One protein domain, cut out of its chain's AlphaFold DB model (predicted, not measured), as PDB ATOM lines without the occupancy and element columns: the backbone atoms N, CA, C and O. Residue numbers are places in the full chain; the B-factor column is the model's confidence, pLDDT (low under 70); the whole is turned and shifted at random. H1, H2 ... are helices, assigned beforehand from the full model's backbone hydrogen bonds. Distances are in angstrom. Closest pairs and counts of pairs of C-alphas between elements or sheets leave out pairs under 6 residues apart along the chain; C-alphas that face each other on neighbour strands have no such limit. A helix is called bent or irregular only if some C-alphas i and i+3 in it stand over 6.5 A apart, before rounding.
ATOM      1  N   ILE A 248     -44.497  55.936  59.726       95.62
ATOM      2  CA  ILE A 248     -43.644  55.131  60.621       95.62
ATOM      3  C   ILE A 248     -42.651  54.282  59.826       95.62
ATOM      4  O   ILE A 248     -41.460  54.243  60.132       95.62
ATOM      5  N   GLY A 249     -43.109  53.583  58.788       96.31
ATOM      6  CA  GLY A 249     -42.220  52.728  58.008       96.31
ATOM      7  C   GLY A 249     -41.175  53.527  57.223       96.31
ATOM      8  O   GLY A 249     -40.073  53.017  57.009       96.31
ATOM      9  N   LYS A 250     -41.456  54.781  56.837       96.19
ATOM     10  CA  LYS A 250     -40.418  55.676  56.302       96.19
ATOM     11  C   LYS A 250     -39.370  55.970  57.366       96.19
ATOM     12  O   LYS A 250     -38.187  55.792  57.081       96.19
ATOM     13  N   ASP A 251     -39.779  56.355  58.566       96.31
ATOM     14  CA  ASP A 251     -38.844  56.669  59.650       96.31
ATOM     15  C   ASP A 251     -37.957  55.468  60.001       96.31
ATOM     16  O   ASP A 251     -36.744  55.611  60.166       96.31
ATOM     17  N   LEU A 252     -38.541  54.267  60.017       96.94
ATOM     18  CA  LEU A 252     -37.836  53.032  60.357       96.94
ATOM     19  C   LEU A 252     -36.915  52.502  59.251       96.94
ATOM     20  O   LEU A 252     -35.889  51.908  59.566       96.94
ATOM     21  N   LEU A 253     -37.287  52.637  57.970       96.75
ATOM     22  CA  LEU A 253     -36.632  51.895  56.878       96.75
ATOM     23  C   LEU A 253     -35.889  52.777  55.870       96.75
ATOM     24  O   LEU A 253     -35.162  52.256  55.016       96.75
ATOM     25  N   ASN A 254     -36.096  54.098  55.881       96.56
ATOM     26  CA  ASN A 254     -35.628  54.961  54.793       96.56
ATOM     27  C   ASN A 254     -34.099  54.993  54.683       96.56
ATOM     28  O   ASN A 254     -33.568  55.020  53.568       96.56
ATOM     29  N   LYS A 255     -33.379  54.955  55.807       96.88
ATOM     30  CA  LYS A 255     -31.911  55.005  55.821       96.88
ATOM     31  C   LYS A 255     -31.308  53.782  55.127       96.88
ATOM     32  O   LYS A 255     -30.516  53.927  54.189       96.88
ATOM     33  N   GLU A 256     -31.716  52.590  55.541       95.50
ATOM     34  CA  GLU A 256     -31.251  51.300  55.032       95.50
ATOM     35  C   GLU A 256     -31.701  51.102  53.582       95.50
ATOM     36  O   GLU A 256     -30.896  50.753  52.711       95.50
ATOM     37  N   TYR A 257     -32.966  51.403  53.279       96.12
ATOM     38  CA  TYR A 257     -33.492  51.285  51.921       96.12
ATOM     39  C   TYR A 257     -32.794  52.246  50.949       96.12
ATOM     40  O   TYR A 257     -32.416  51.858  49.834       96.12
ATOM     41  N   THR A 258     -32.529  53.482  51.381       96.38
ATOM     42  CA  THR A 258     -31.757  54.452  50.596       96.38
ATOM     43  C   THR A 258     -30.326  53.980  50.365       96.38
ATOM     44  O   THR A 258     -29.802  54.157  49.259       96.38
ATOM     45  N   LEU A 259     -29.685  53.355  51.356       96.81
ATOM     46  CA  LEU A 259     -28.345  52.788  51.198       96.81
ATOM     47  C   LEU A 259     -28.320  51.705  50.109       96.81
ATOM     48  O   LEU A 259     -27.488  51.788  49.199       96.81
ATOM     49  N   ILE A 260     -29.249  50.744  50.153       95.31
ATOM     50  CA  ILE A 260     -29.378  49.684  49.135       95.31
ATOM     51  C   ILE A 260     -29.569  50.305  47.748       95.31
ATOM     52  O   ILE A 260     -28.807  50.017  46.818       95.31
ATOM     53  N   ARG A 261     -30.535  51.224  47.614       95.31
ATOM     54  CA  ARG A 261     -30.820  51.919  46.352       95.31
ATOM     55  C   ARG A 261     -29.583  52.636  45.806       95.31
ATOM     56  O   ARG A 261     -29.248  52.456  44.633       95.31
ATOM     57  N   LYS A 262     -28.876  53.406  46.642       96.75
ATOM     58  CA  LYS A 262     -27.663  54.144  46.248       96.75
ATOM     59  C   LYS A 262     -26.523  53.210  45.847       96.75
ATOM     60  O   LYS A 262     -25.842  53.493  44.865       96.75
ATOM     61  N   LYS A 263     -26.309  52.093  46.549       95.94
ATOM     62  CA  LYS A 263     -25.267  51.109  46.197       95.94
ATOM     63  C   LYS A 263     -25.553  50.447  44.849       95.94
ATOM     64  O   LYS A 263     -24.675  50.429  43.987       95.94
ATOM     65  N   LEU A 264     -26.788  49.992  44.627       95.06
ATOM     66  CA  LEU A 264     -27.207  49.413  43.345       95.06
ATOM     67  C   LEU A 264     -27.014  50.393  42.177       95.06
ATOM     68  O   LEU A 264     -26.548  49.992  41.106       95.06
ATOM     69  N   GLN A 265     -27.340  51.673  42.391       94.69
ATOM     70  CA  GLN A 265     -27.133  52.741  41.406       94.69
ATOM     71  C   GLN A 265     -25.647  53.024  41.168       94.69
ATOM     72  O   GLN A 265     -25.213  52.997  40.019       94.69
ATOM     73  N   LYS A 266     -24.856  53.214  42.234       96.38
ATOM     74  CA  LYS A 266     -23.413  53.496  42.162       96.38
ATOM     75  C   LYS A 266     -22.661  52.453  41.335       96.38
ATOM     76  O   LYS A 266     -21.786  52.803  40.554       96.38
ATOM     77  N   HIS A 267     -23.002  51.176  41.493       94.62
ATOM     78  CA  HIS A 267     -22.339  50.093  40.761       94.62
ATOM     79  C   HIS A 267     -22.938  49.817  39.372       94.62
ATOM     80  O   HIS A 267     -22.415  48.962  38.644       94.62
ATOM     81  N   GLY A 268     -24.014  50.519  38.998       94.06
ATOM     82  CA  GLY A 268     -24.671  50.392  37.700       94.06
ATOM     83  C   GLY A 268     -25.201  48.985  37.420       94.06
ATOM     84  O   GLY A 268     -25.256  48.582  36.258       94.06
ATOM     85  N   ILE A 269     -25.560  48.219  38.462       93.44
ATOM     86  CA  ILE A 269     -25.821  46.772  38.355       93.44
ATOM     87  C   ILE A 269     -26.909  46.477  37.320       93.44
ATOM     88  O   ILE A 269     -26.692  45.703  36.394       93.44
ATOM     89  N   ALA A 270     -28.045  47.175  37.401       93.38
ATOM     90  CA  ALA A 270     -29.138  46.997  36.445       93.38
ATOM     91  C   ALA A 270     -28.715  47.308  34.995       93.38
ATOM     92  O   ALA A 270     -29.161  46.636  34.067       93.38
ATOM     93  N   GLY A 271     -27.842  48.301  34.788       94.31
ATOM     94  CA  GLY A 271     -27.315  48.643  33.466       94.31
ATOM     95  C   GLY A 271     -26.417  47.542  32.900       94.31
ATOM     96  O   GLY A 271     -26.582  47.150  31.745       94.31
ATOM     97  N   LYS A 272     -25.529  46.986  33.732       94.81
ATOM     98  CA  LYS A 272     -24.653  45.860  33.370       94.81
ATOM     99  C   LYS A 272     -25.453  44.605  33.022       94.81
ATOM    100  O   LYS A 272     -25.178  43.973  32.005       94.81
ATOM    101  N   LEU A 273     -26.481  44.289  33.808       93.12
ATOM    102  CA  LEU A 273     -27.378  43.166  33.533       93.12
ATOM    103  C   LEU A 273     -28.154  43.352  32.226       93.12
ATOM    104  O   LEU A 273     -28.156  42.458  31.386       93.12
ATOM    105  N   ARG A 274     -28.733  44.538  31.990       93.50
ATOM    106  CA  ARG A 274     -29.403  44.852  30.713       93.50
ATOM    107  C   ARG A 274     -28.448  44.787  29.522       93.50
ATOM    108  O   ARG A 274     -28.849  44.365  28.442       93.50
ATOM    109  N   TYR A 275     -27.192  45.197  29.699       93.31
ATOM    110  CA  TYR A 275     -26.171  45.043  28.667       93.31
ATOM    111  C   TYR A 275     -25.931  43.565  28.337       93.31
ATOM    112  O   TYR A 275     -25.969  43.212  27.162       93.31
ATOM    113  N   ARG A 276     -25.764  42.699  29.347       89.75
ATOM    114  CA  ARG A 276     -25.611  41.246  29.146       89.75
ATOM    115  C   ARG A 276     -26.842  40.614  28.500       89.75
ATOM    116  O   ARG A 276     -26.684  39.857  27.552       89.75
ATOM    117  N   LEU A 277     -28.047  41.005  28.918       88.81
ATOM    118  CA  LEU A 277     -29.299  40.538  28.319       88.81
ATOM    119  C   LEU A 277     -29.349  40.810  26.807       88.81
ATOM    120  O   LEU A 277     -29.700  39.929  26.030       88.81
ATOM    121  N   ARG A 278     -28.918  42.006  26.373       88.12
ATOM    122  CA  ARG A 278     -28.813  42.350  24.943       88.12
ATOM    123  C   ARG A 278     -27.759  41.536  24.195       88.12
ATOM    124  O   ARG A 278     -27.921  41.326  23.003       88.12
ATOM    125  N   GLN A 279     -26.678  41.121  24.854       85.38
ATOM    126  CA  GLN A 279     -25.667  40.257  24.234       85.38
ATOM    127  C   GLN A 279     -26.189  38.829  24.057       85.38
ATOM    128  O   GLN A 279     -25.913  38.201  23.044       85.38
ATOM    129  N   PHE A 280     -26.966  38.329  25.020       81.00
ATOM    130  CA  PHE A 280     -27.556  36.992  24.948       81.00
ATOM    131  C   PHE A 280     -28.735  36.913  23.966       81.00
ATOM    132  O   PHE A 280     -28.849  35.919  23.266       81.00
ATOM    133  N   GLY A 281     -29.550  37.969  23.843       67.94
ATOM    134  CA  GLY A 281     -30.707  38.001  22.934       67.94
ATOM    135  C   GLY A 281     -30.413  38.352  21.468       67.94
ATOM    136  O   GLY A 281     -31.348  38.430  20.683       67.94
ATOM    137  N   LYS A 282     -29.153  38.616  21.090       61.06
ATOM    138  CA  LYS A 282     -28.760  38.931  19.700       61.06
ATOM    139  C   LYS A 282     -28.528  37.702  18.819       61.06
ATOM    140  O   LYS A 282     -28.402  37.858  17.611       61.06
ATOM    141  N   ASN A 283     -28.457  36.516  19.413       55.69
ATOM    142  CA  ASN A 283     -28.309  35.271  18.677       55.69
ATOM    143  C   ASN A 283     -29.686  34.610  18.622       55.69
ATOM    144  O   ASN A 283     -30.210  34.196  19.654       55.69
ATOM    145  N   GLU A 284     -30.283  34.612  17.434       55.34
ATOM    146  CA  GLU A 284     -31.570  33.984  17.152       55.34
ATOM    147  C   GLU A 284     -31.533  32.482  17.492       55.34
ATOM    148  O   GLU A 284     -30.493  31.836  17.384       55.34
ATOM    149  N   GLU A 285     -32.688  31.981  17.946       53.91
ATOM    150  CA  GLU A 285     -32.955  30.644  18.501       53.91
ATOM    151  C   GLU A 285     -32.313  30.352  19.871       53.91
ATOM    152  O   GLU A 285     -31.341  29.616  20.014       53.91
ATOM    153  N   MET A 286     -32.940  30.872  20.932       56.69
ATOM    154  CA  MET A 286     -32.892  30.224  22.245       56.69
ATOM    155  C   MET A 286     -34.067  29.234  22.332       56.69
ATOM    156  O   MET A 286     -35.185  29.673  22.615       56.69
ATOM    157  N   PRO A 287     -33.868  27.918  22.120       52.78
ATOM    158  CA  PRO A 287     -34.880  26.920  22.439       52.78
ATOM    159  C   PRO A 287     -34.943  26.804  23.965       52.78
ATOM    160  O   PRO A 287     -34.281  25.975  24.585       52.78
ATOM    161  N   VAL A 288     -35.674  27.717  24.600       55.59
ATOM    162  CA  VAL A 288     -35.913  27.671  26.041       55.59
ATOM    163  C   VAL A 288     -37.005  26.640  26.285       55.59
ATOM    164  O   VAL A 288     -38.189  26.974  26.311       55.59
ATOM    165  N   ASP A 289     -36.617  25.381  26.461       60.97
ATOM    166  CA  ASP A 289     -37.511  24.411  27.081       60.97
ATOM    167  C   ASP A 289     -37.640  24.759  28.573       60.97
ATOM    168  O   ASP A 289     -36.772  24.461  29.402       60.97
ATOM    169  N   PHE A 290     -38.732  25.445  28.916       56.97
ATOM    170  CA  PHE A 290     -39.052  25.824  30.290       56.97
ATOM    171  C   PHE A 290     -39.143  24.608  31.228       56.97
ATOM    172  O   PHE A 290     -38.846  24.751  32.418       56.97
ATOM    173  N   HIS A 291     -39.473  23.412  30.721       58.97
ATOM    174  CA  HIS A 291     -39.482  22.198  31.535       58.97
ATOM    175  C   HIS A 291     -38.063  21.782  31.947       58.97
ATOM    176  O   HIS A 291     -37.843  21.520  33.132       58.97
ATOM    177  N   GLN A 292     -37.078  21.826  31.043       58.19
ATOM    178  CA  GLN A 292     -35.673  21.548  31.389       58.19
ATOM    179  C   GLN A 292     -35.110  22.556  32.404       58.19
ATOM    180  O   GLN A 292     -34.459  22.165  33.372       58.19
ATOM    181  N   LEU A 293     -35.414  23.847  32.247       59.28
ATOM    182  CA  LEU A 293     -34.987  24.902  33.182       59.28
ATOM    183  C   LEU A 293     -35.619  24.785  34.577       59.28
ATOM    184  O   LEU A 293     -34.959  25.067  35.583       59.28
ATOM    185  N   SER A 294     -36.878  24.349  34.655       57.59
ATOM    186  CA  SER A 294     -37.552  24.106  35.937       57.59
ATOM    187  C   SER A 294     -36.933  22.928  36.699       57.59
ATOM    188  O   SER A 294     -36.726  23.007  37.908       57.59
ATOM    189  N   HIS A 295     -36.527  21.871  35.988       55.62
ATOM    190  CA  HIS A 295     -35.876  20.709  36.593       55.62
ATOM    191  C   HIS A 295     -34.467  21.048  37.113       55.62
ATOM    192  O   HIS A 295     -34.058  20.550  38.163       55.62
ATOM    193  N   LEU A 296     -33.745  21.941  36.421       58.06
ATOM    194  CA  LEU A 296     -32.421  22.440  36.820       58.06
ATOM    195  C   LEU A 296     -32.466  23.324  38.075       58.06
ATOM    196  O   LEU A 296     -31.592  23.221  38.931       58.06
ATOM    197  N   THR A 297     -33.486  24.178  38.204       57.06
ATOM    198  CA  THR A 297     -33.632  25.081  39.360       57.06
ATOM    199  C   THR A 297     -34.180  24.381  40.609       57.06
ATOM    200  O   THR A 297     -33.818  24.770  41.715       57.06
ATOM    201  N   LEU A 298     -34.999  23.332  40.458       55.56
ATOM    202  CA  LEU A 298     -35.590  22.590  41.585       55.56
ATOM    203  C   LEU A 298     -34.688  21.485  42.155       55.56
ATOM    204  O   LEU A 298     -34.762  21.197  43.346       55.56
ATOM    205  N   SER A 299     -33.850  20.850  41.330       56.56
ATOM    206  CA  SER A 299     -33.027  19.708  41.764       56.56
ATOM    207  C   SER A 299     -31.644  20.091  42.299       56.56
ATOM    208  O   SER A 299     -30.973  19.249  42.892       56.56
ATOM    209  N   ASN A 300     -31.199  21.338  42.090       56.09
ATOM    210  CA  ASN A 300     -29.838  21.805  42.395       56.09
ATOM    211  C   ASN A 300     -28.726  20.901  41.803       56.09
ATOM    212  O   ASN A 300     -27.584  20.916  42.262       56.09
ATOM    213  N   GLN A 301     -29.065  20.095  40.791       56.53
ATOM    214  CA  GLN A 301     -28.189  19.131  40.140       56.53
ATOM    215  C   GLN A 301     -28.171  19.413  38.639       56.53
ATOM    216  O   GLN A 301     -29.193  19.366  37.958       56.53
ATOM    217  N   PHE A 302     -26.981  19.700  38.114       57.81
ATOM    218  CA  PHE A 302     -26.757  19.827  36.680       57.81
ATOM    219  C   PHE A 302     -26.514  18.432  36.086       57.81
ATOM    220  O   PHE A 302     -25.561  17.764  36.500       57.81
ATOM    221  N   PRO A 303     -27.332  17.960  35.127       52.91
ATOM    222  CA  PRO A 303     -27.068  16.711  34.438       52.91
ATOM    223  C   PRO A 303     -25.919  16.949  33.448       52.91
ATOM    224  O   PRO A 303     -26.120  17.399  32.326       52.91
ATOM    225  N   GLY A 304     -24.690  16.680  33.885       65.38
ATOM    226  CA  GLY A 304     -23.493  16.775  33.045       65.38
ATOM    227  C   GLY A 304     -23.016  18.204  32.741       65.38
ATOM    228  O   GLY A 304     -23.488  19.191  33.305       65.38
ATOM    229  N   LYS A 305     -22.004  18.311  31.866       70.19
ATOM    230  CA  LYS A 305     -21.462  19.601  31.413       70.19
ATOM    231  C   LYS A 305     -22.508  20.314  30.557       70.19
ATOM    232  O   LYS A 305     -22.815  19.846  29.467       70.19
ATOM    233  N   LEU A 306     -22.991  21.457  31.038       71.00
ATOM    234  CA  LEU A 306     -23.806  22.367  30.240       71.00
ATOM    235  C   LEU A 306     -23.017  22.867  29.029       71.00
ATOM    236  O   LEU A 306     -21.839  23.226  29.150       71.00
ATOM    237  N   ASP A 307     -23.681  22.949  27.881       78.38
ATOM    238  CA  ASP A 307     -23.109  23.607  26.715       78.38
ATOM    239  C   ASP A 307     -23.228  25.143  26.805       78.38
ATOM    240  O   ASP A 307     -23.905  25.722  27.663       78.38
ATOM    241  N   ALA A 308     -22.541  25.842  25.900       79.31
ATOM    242  CA  ALA A 308     -22.526  27.302  25.884       79.31
ATOM    243  C   ALA A 308     -23.903  27.934  25.592       79.31
ATOM    244  O   ALA A 308     -24.127  29.086  25.969       79.31
ATOM    245  N   SER A 309     -24.809  27.222  24.919       76.19
ATOM    246  CA  SER A 309     -26.161  27.693  24.605       76.19
ATOM    247  C   SER A 309     -27.067  27.607  25.834       76.19
ATOM    248  O   SER A 309     -27.698  28.594  26.216       76.19
ATOM    249  N   GLN A 310     -27.034  26.473  26.535       75.25
ATOM    250  CA  GLN A 310     -27.756  26.244  27.784       75.25
ATOM    251  C   GLN A 310     -27.314  27.228  28.872       75.25
ATOM    252  O   GLN A 310     -28.160  27.832  29.533       75.25
ATOM    253  N   ILE A 311     -26.004  27.474  29.011       78.69
ATOM    254  CA  ILE A 311     -25.481  28.486  29.945       78.69
ATOM    255  C   ILE A 311     -26.031  29.875  29.599       78.69
ATOM    256  O   ILE A 311     -26.498  30.588  30.488       78.69
ATOM    257  N   LYS A 312     -26.027  30.266  28.316       80.94
ATOM    258  CA  LYS A 312     -26.593  31.555  27.882       80.94
ATOM    259  C   LYS A 312     -28.086  31.652  28.191       80.94
ATOM    260  O   LYS A 312     -28.516  32.698  28.672       80.94
ATOM    261  N   ALA A 313     -28.850  30.584  27.964       77.81
ATOM    262  CA  ALA A 313     -30.281  30.549  28.239       77.81
ATOM    263  C   ALA A 313     -30.590  30.675  29.738       77.81
ATOM    264  O   ALA A 313     -31.416  31.503  30.128       77.81
ATOM    265  N   ILE A 314     -29.871  29.934  30.586       78.88
ATOM    266  CA  ILE A 314     -29.972  30.038  32.048       78.88
ATOM    267  C   ILE A 314     -29.621  31.459  32.500       78.88
ATOM    268  O   ILE A 314     -30.406  32.094  33.205       78.88
ATOM    269  N   CYS A 315     -28.484  32.005  32.054       84.31
ATOM    270  CA  CYS A 315     -28.091  33.373  32.390       84.31
ATOM    271  C   CYS A 315     -29.134  34.401  31.935       84.31
ATOM    272  O   CYS A 315     -29.425  35.339  32.672       84.31
ATOM    273  N   TYR A 316     -29.710  34.241  30.745       86.44
ATOM    274  CA  TYR A 316     -30.760  35.121  30.235       86.44
ATOM    275  C   TYR A 316     -31.989  35.121  31.154       86.44
ATOM    276  O   TYR A 316     -32.426  36.191  31.586       86.44
ATOM    277  N   VAL A 317     -32.493  33.938  31.524       84.06
ATOM    278  CA  VAL A 317     -33.657  33.789  32.414       84.06
ATOM    279  C   VAL A 317     -33.368  34.347  33.811       84.06
ATOM    280  O   VAL A 317     -34.165  35.132  34.322       84.06
ATOM    281  N   LEU A 318     -32.213  34.025  34.406       86.69
ATOM    282  CA  LEU A 318     -31.827  34.528  35.732       86.69
ATOM    283  C   LEU A 318     -31.680  36.056  35.750       86.69
ATOM    284  O   LEU A 318     -32.084  36.709  36.713       86.69
ATOM    285  N   ILE A 319     -31.160  36.649  34.671       90.62
ATOM    286  CA  ILE A 319     -31.058  38.106  34.539       90.62
ATOM    287  C   ILE A 319     -32.442  38.752  34.459       90.62
ATOM    288  O   ILE A 319     -32.663  39.772  35.119       90.62
ATOM    289  N   ILE A 320     -33.365  38.195  33.666       90.19
ATOM    290  CA  ILE A 320     -34.750  38.688  33.600       90.19
ATOM    291  C   ILE A 320     -35.402  38.578  34.973       90.19
ATOM    292  O   ILE A 320     -35.908  39.579  35.480       90.19
ATOM    293  N   TRP A 321     -35.310  37.407  35.606       90.12
ATOM    294  CA  TRP A 321     -35.864  37.169  36.932       90.12
ATOM    295  C   TRP A 321     -35.322  38.168  37.957       90.12
ATOM    296  O   TRP A 321     -36.100  38.790  38.680       90.12
ATOM    297  N   ALA A 322     -34.011  38.411  37.988       92.62
ATOM    298  CA  ALA A 322     -33.440  39.425  38.866       92.62
ATOM    299  C   ALA A 322     -34.017  40.818  38.555       92.62
ATOM    300  O   ALA A 322     -34.534  41.491  39.449       92.62
ATOM    301  N   LEU A 323     -33.995  41.249  37.288       94.12
ATOM    302  CA  LEU A 323     -34.478  42.571  36.874       94.12
ATOM    303  C   LEU A 323     -35.970  42.794  37.157       94.12
ATOM    304  O   LEU A 323     -36.345  43.922  37.495       94.12
ATOM    305  N   ASP A 324     -36.799  41.759  37.066       93.00
ATOM    306  CA  ASP A 324     -38.229  41.833  37.372       93.00
ATOM    307  C   ASP A 324     -38.513  42.041  38.862       93.00
ATOM    308  O   ASP A 324     -39.547  42.611  39.207       93.00
ATOM    309  N   GLY A 325     -37.560  41.738  39.752       92.25
ATOM    310  CA  GLY A 325     -37.656  42.121  41.164       92.25
ATOM    311  C   GLY A 325     -37.836  43.632  41.363       92.25
ATOM    312  O   GLY A 325     -38.457  44.061  42.331       92.25
ATOM    313  N   LYS A 326     -37.383  44.457  40.406       92.00
ATOM    314  CA  LYS A 326     -37.585  45.914  40.432       92.00
ATOM    315  C   LYS A 326     -39.018  46.361  40.129       92.00
ATOM    316  O   LYS A 326     -39.309  47.543  40.303       92.00
ATOM    317  N   LYS A 327     -39.856  45.466  39.612       91.19
ATOM    318  CA  LYS A 327     -41.268  45.716  39.300       91.19
ATOM    319  C   LYS A 327     -42.202  45.066  40.324       91.19
ATOM    320  O   LYS A 327     -43.406  45.235  40.215       91.19
ATOM    321  N   GLN A 328     -41.659  44.307  41.277       90.88
ATOM    322  CA  GLN A 328     -42.453  43.631  42.294       90.88
ATOM    323  C   GLN A 328     -42.952  44.633  43.345       90.88
ATOM    324  O   GLN A 328     -42.166  45.429  43.867       90.88
ATOM    325  N   GLY A 329     -44.242  44.545  43.653       88.88
ATOM    326  CA  GLY A 329     -44.957  45.373  44.618       88.88
ATOM    327  C   GLY A 329     -46.443  45.427  44.276       88.88
ATOM    328  O   GLY A 329     -46.829  45.049  43.167       88.88
ATOM    329  N   ASP A 330     -47.242  45.923  45.213       90.75
ATOM    330  CA  ASP A 330     -48.702  46.019  45.078       90.75
ATOM    331  C   ASP A 330     -49.162  47.430  44.659       90.75
ATOM    332  O   ASP A 330     -50.353  47.702  44.550       90.75
ATOM    333  N   GLY A 331     -48.218  48.345  44.408       88.50
ATOM    334  CA  GLY A 331     -48.505  49.729  44.016       88.50
ATOM    335  C   GLY A 331     -48.766  50.666  45.198       88.50
ATOM    336  O   GLY A 331     -49.159  51.812  44.999       88.50
ATOM    337  N   LEU A 332     -48.507  50.207  46.423       90.69
ATOM    338  CA  LEU A 332     -48.652  50.967  47.668       90.69
ATOM    339  C   LEU A 332     -47.470  51.915  47.924       90.69
ATOM    340  O   LEU A 332     -47.548  52.817  48.762       90.69
ATOM    341  N   GLY A 333     -46.364  51.720  47.202       92.06
ATOM    342  CA  GLY A 333     -45.164  52.537  47.322       92.06
ATOM    343  C   GLY A 333     -44.382  52.274  48.613       92.06
ATOM    344  O   GLY A 333     -44.712  51.417  49.429       92.06
ATOM    345  N   PHE A 334     -43.283  53.004  48.796       93.00
ATOM    346  CA  PHE A 334     -42.449  52.876  49.993       93.00
ATOM    347  C   PHE A 334     -43.195  53.437  51.222       93.00
ATOM    348  O   PHE A 334     -43.713  54.557  51.135       93.00
ATOM    349  N   PRO A 335     -43.245  52.725  52.367       94.88
ATOM    350  CA  PRO A 335     -42.370  51.626  52.795       94.88
ATOM    351  C   PRO A 335     -42.865  50.202  52.507       94.88
ATOM    352  O   PRO A 335     -42.103  49.255  52.712       94.88
ATOM    353  N   PHE A 336     -44.101  50.042  52.040       95.56
ATOM    354  CA  PHE A 336     -44.712  48.736  51.784       95.56
ATOM    355  C   PHE A 336     -44.008  48.025  50.622       95.56
ATOM    356  O   PHE A 336     -43.464  46.928  50.780       95.56
ATOM    357  N   ASP A 337     -43.881  48.724  49.495       94.81
ATOM    358  CA  ASP A 337     -43.154  48.258  48.324       94.81
ATOM    359  C   ASP A 337     -41.671  48.628  48.414       94.81
ATOM    360  O   ASP A 337     -41.275  49.800  48.474       94.81
ATOM    361  N   ARG A 338     -40.812  47.605  48.363       95.31
ATOM    362  CA  ARG A 338     -39.347  47.752  48.414       95.31
ATOM    363  C   ARG A 338     -38.659  47.083  47.213       95.31
ATOM    364  O   ARG A 338     -37.752  46.272  47.411       95.31
ATOM    365  N   PRO A 339     -39.002  47.440  45.958       95.62
ATOM    366  CA  PRO A 339     -38.506  46.761  44.752       95.62
ATOM    367  C   PRO A 339     -36.976  46.746  44.618       95.62
ATOM    368  O   PRO A 339     -36.400  45.833  44.036       95.62
ATOM    369  N   HIS A 340     -36.275  47.742  45.172       95.38
ATOM    370  CA  HIS A 340     -34.806  47.753  45.154       95.38
ATOM    371  C   HIS A 340     -34.208  46.714  46.108       95.38
ATOM    372  O   HIS A 340     -33.165  46.141  45.804       95.38
ATOM    373  N   PHE A 341     -34.867  46.464  47.240       95.31
ATOM    374  CA  PHE A 341     -34.456  45.431  48.182       95.31
ATOM    375  C   PHE A 341     -34.769  44.041  47.627       95.31
ATOM    376  O   PHE A 341     -33.890  43.189  47.640       95.31
ATOM    377  N   VAL A 342     -35.949  43.854  47.030       95.12
ATOM    378  CA  VAL A 342     -36.297  42.618  46.307       95.12
ATOM    379  C   VAL A 342     -35.277  42.331  45.205       95.12
ATOM    380  O   VAL A 342     -34.750  41.227  45.120       95.12
ATOM    381  N   PHE A 343     -34.944  43.332  44.383       95.94
ATOM    382  CA  PHE A 343     -33.906  43.188  43.365       95.94
ATOM    383  C   PHE A 343     -32.564  42.766  43.975       95.94
ATOM    384  O   PHE A 343     -31.938  41.840  43.475       95.94
ATOM    385  N   TYR A 344     -32.144  43.402  45.071       94.88
ATOM    386  CA  TYR A 344     -30.924  43.027  45.786       94.88
ATOM    387  C   TYR A 344     -30.960  41.584  46.315       94.88
ATOM    388  O   TYR A 344     -29.992  40.855  46.135       94.88
ATOM    389  N   GLN A 345     -32.074  41.139  46.899       93.62
ATOM    390  CA  GLN A 345     -32.228  39.759  47.371       93.62
ATOM    391  C   GLN A 345     -32.131  38.751  46.223       93.62
ATOM    392  O   GLN A 345     -31.433  37.751  46.355       93.62
ATOM    393  N   ARG A 346     -32.764  39.034  45.076       93.06
ATOM    394  CA  ARG A 346     -32.655  38.177  43.884       93.06
ATOM    395  C   ARG A 346     -31.215  38.090  43.373       93.06
ATOM    396  O   ARG A 346     -30.779  37.013  42.995       93.06
ATOM    397  N   LEU A 347     -30.455  39.187  43.424       90.88
ATOM    398  CA  LEU A 347     -29.027  39.191  43.072       90.88
ATOM    399  C   LEU A 347     -28.135  38.401  44.034       90.88
ATOM    400  O   LEU A 347     -27.018  38.095  43.654       90.88
ATOM    401  N   ASN A 348     -28.572  38.138  45.267       85.12
ATOM    402  CA  ASN A 348     -27.821  37.294  46.201       85.12
ATOM    403  C   ASN A 348     -28.113  35.797  46.003       85.12
ATOM    404  O   ASN A 348     -27.408  34.968  46.570       85.12
ATOM    405  N   ILE A 349     -29.180  35.461  45.272       77.81
ATOM    406  CA  ILE A 349     -29.576  34.080  44.964       77.81
ATOM    407  C   ILE A 349     -28.938  33.611  43.647       77.81
ATOM    408  O   ILE A 349     -28.598  32.438  43.527       77.81
ATOM    409  N   VAL A 350     -28.801  34.524  42.675       63.41
ATOM    410  CA  VAL A 350     -28.081  34.323  41.402       63.41
ATOM    411  C   VAL A 350     -26.591  34.532  41.604       63.41
ATOM    412  O   VAL A 350     -25.813  33.730  41.045       63.41
TER     413      VAL A 350
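What this domain is: This is residues 248 to 350 of the 350 residues of the protein "Transposase" of candidate division Zixibacteria bacterium (UniProt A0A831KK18). A helical hairpin, H4 and H5, makes the middle of a loose, elongated body; H1 and H2 follow each other along one side of it, and H3 lies across H4 on the other. The printed 103 residues include five named helices, H1 to H5 in order, and no named strand: all helix. The radius of gyration of the C-alphas is 16.5 A, the spans 50 by 28 by 22 A.

Where its parts are: Find C-alpha 248 at (-43.644, 55.131, 60.621); H1 runs to residue 266, irregular, with C-alphas 252 and 255 7.7 A apart and a kink of 50 degrees near residue 255. Next come H2, residues 269 to 280, H3, 290 to 299, H4, 308 to 327, 29.5 A long, and H5, 339 to 349, ending at (-29.576, 34.080, 44.964).

How they stand to each other: H1, with residues 257 to 264 alone, touches H5 at a steep tilt of 58 degrees; closest are C-alphas 261 and 340, 5.9 A. H2 touches H4, closest C-alphas 277 and 316, 5.9 A. H3 is close to H4 but not clearly touching, closest C-alphas 293 and 314, 7.3 A. H4, with residues 321 to 327 alone, touches H5, closest C-alphas 325 and 343, 4.5 A. O i to N i+4 pairs are within hydrogen-bond range throughout H2, H3 and H5, 13 of 15 in H1, 14 of 16 in H4.

The domain as a whole: The farthest C-alphas, 248 and 304, are 51.4 A apart. The printed part has no cut; the link H4 to H5 is long. Residues 281 to 304 and 350 have pLDDT under 70.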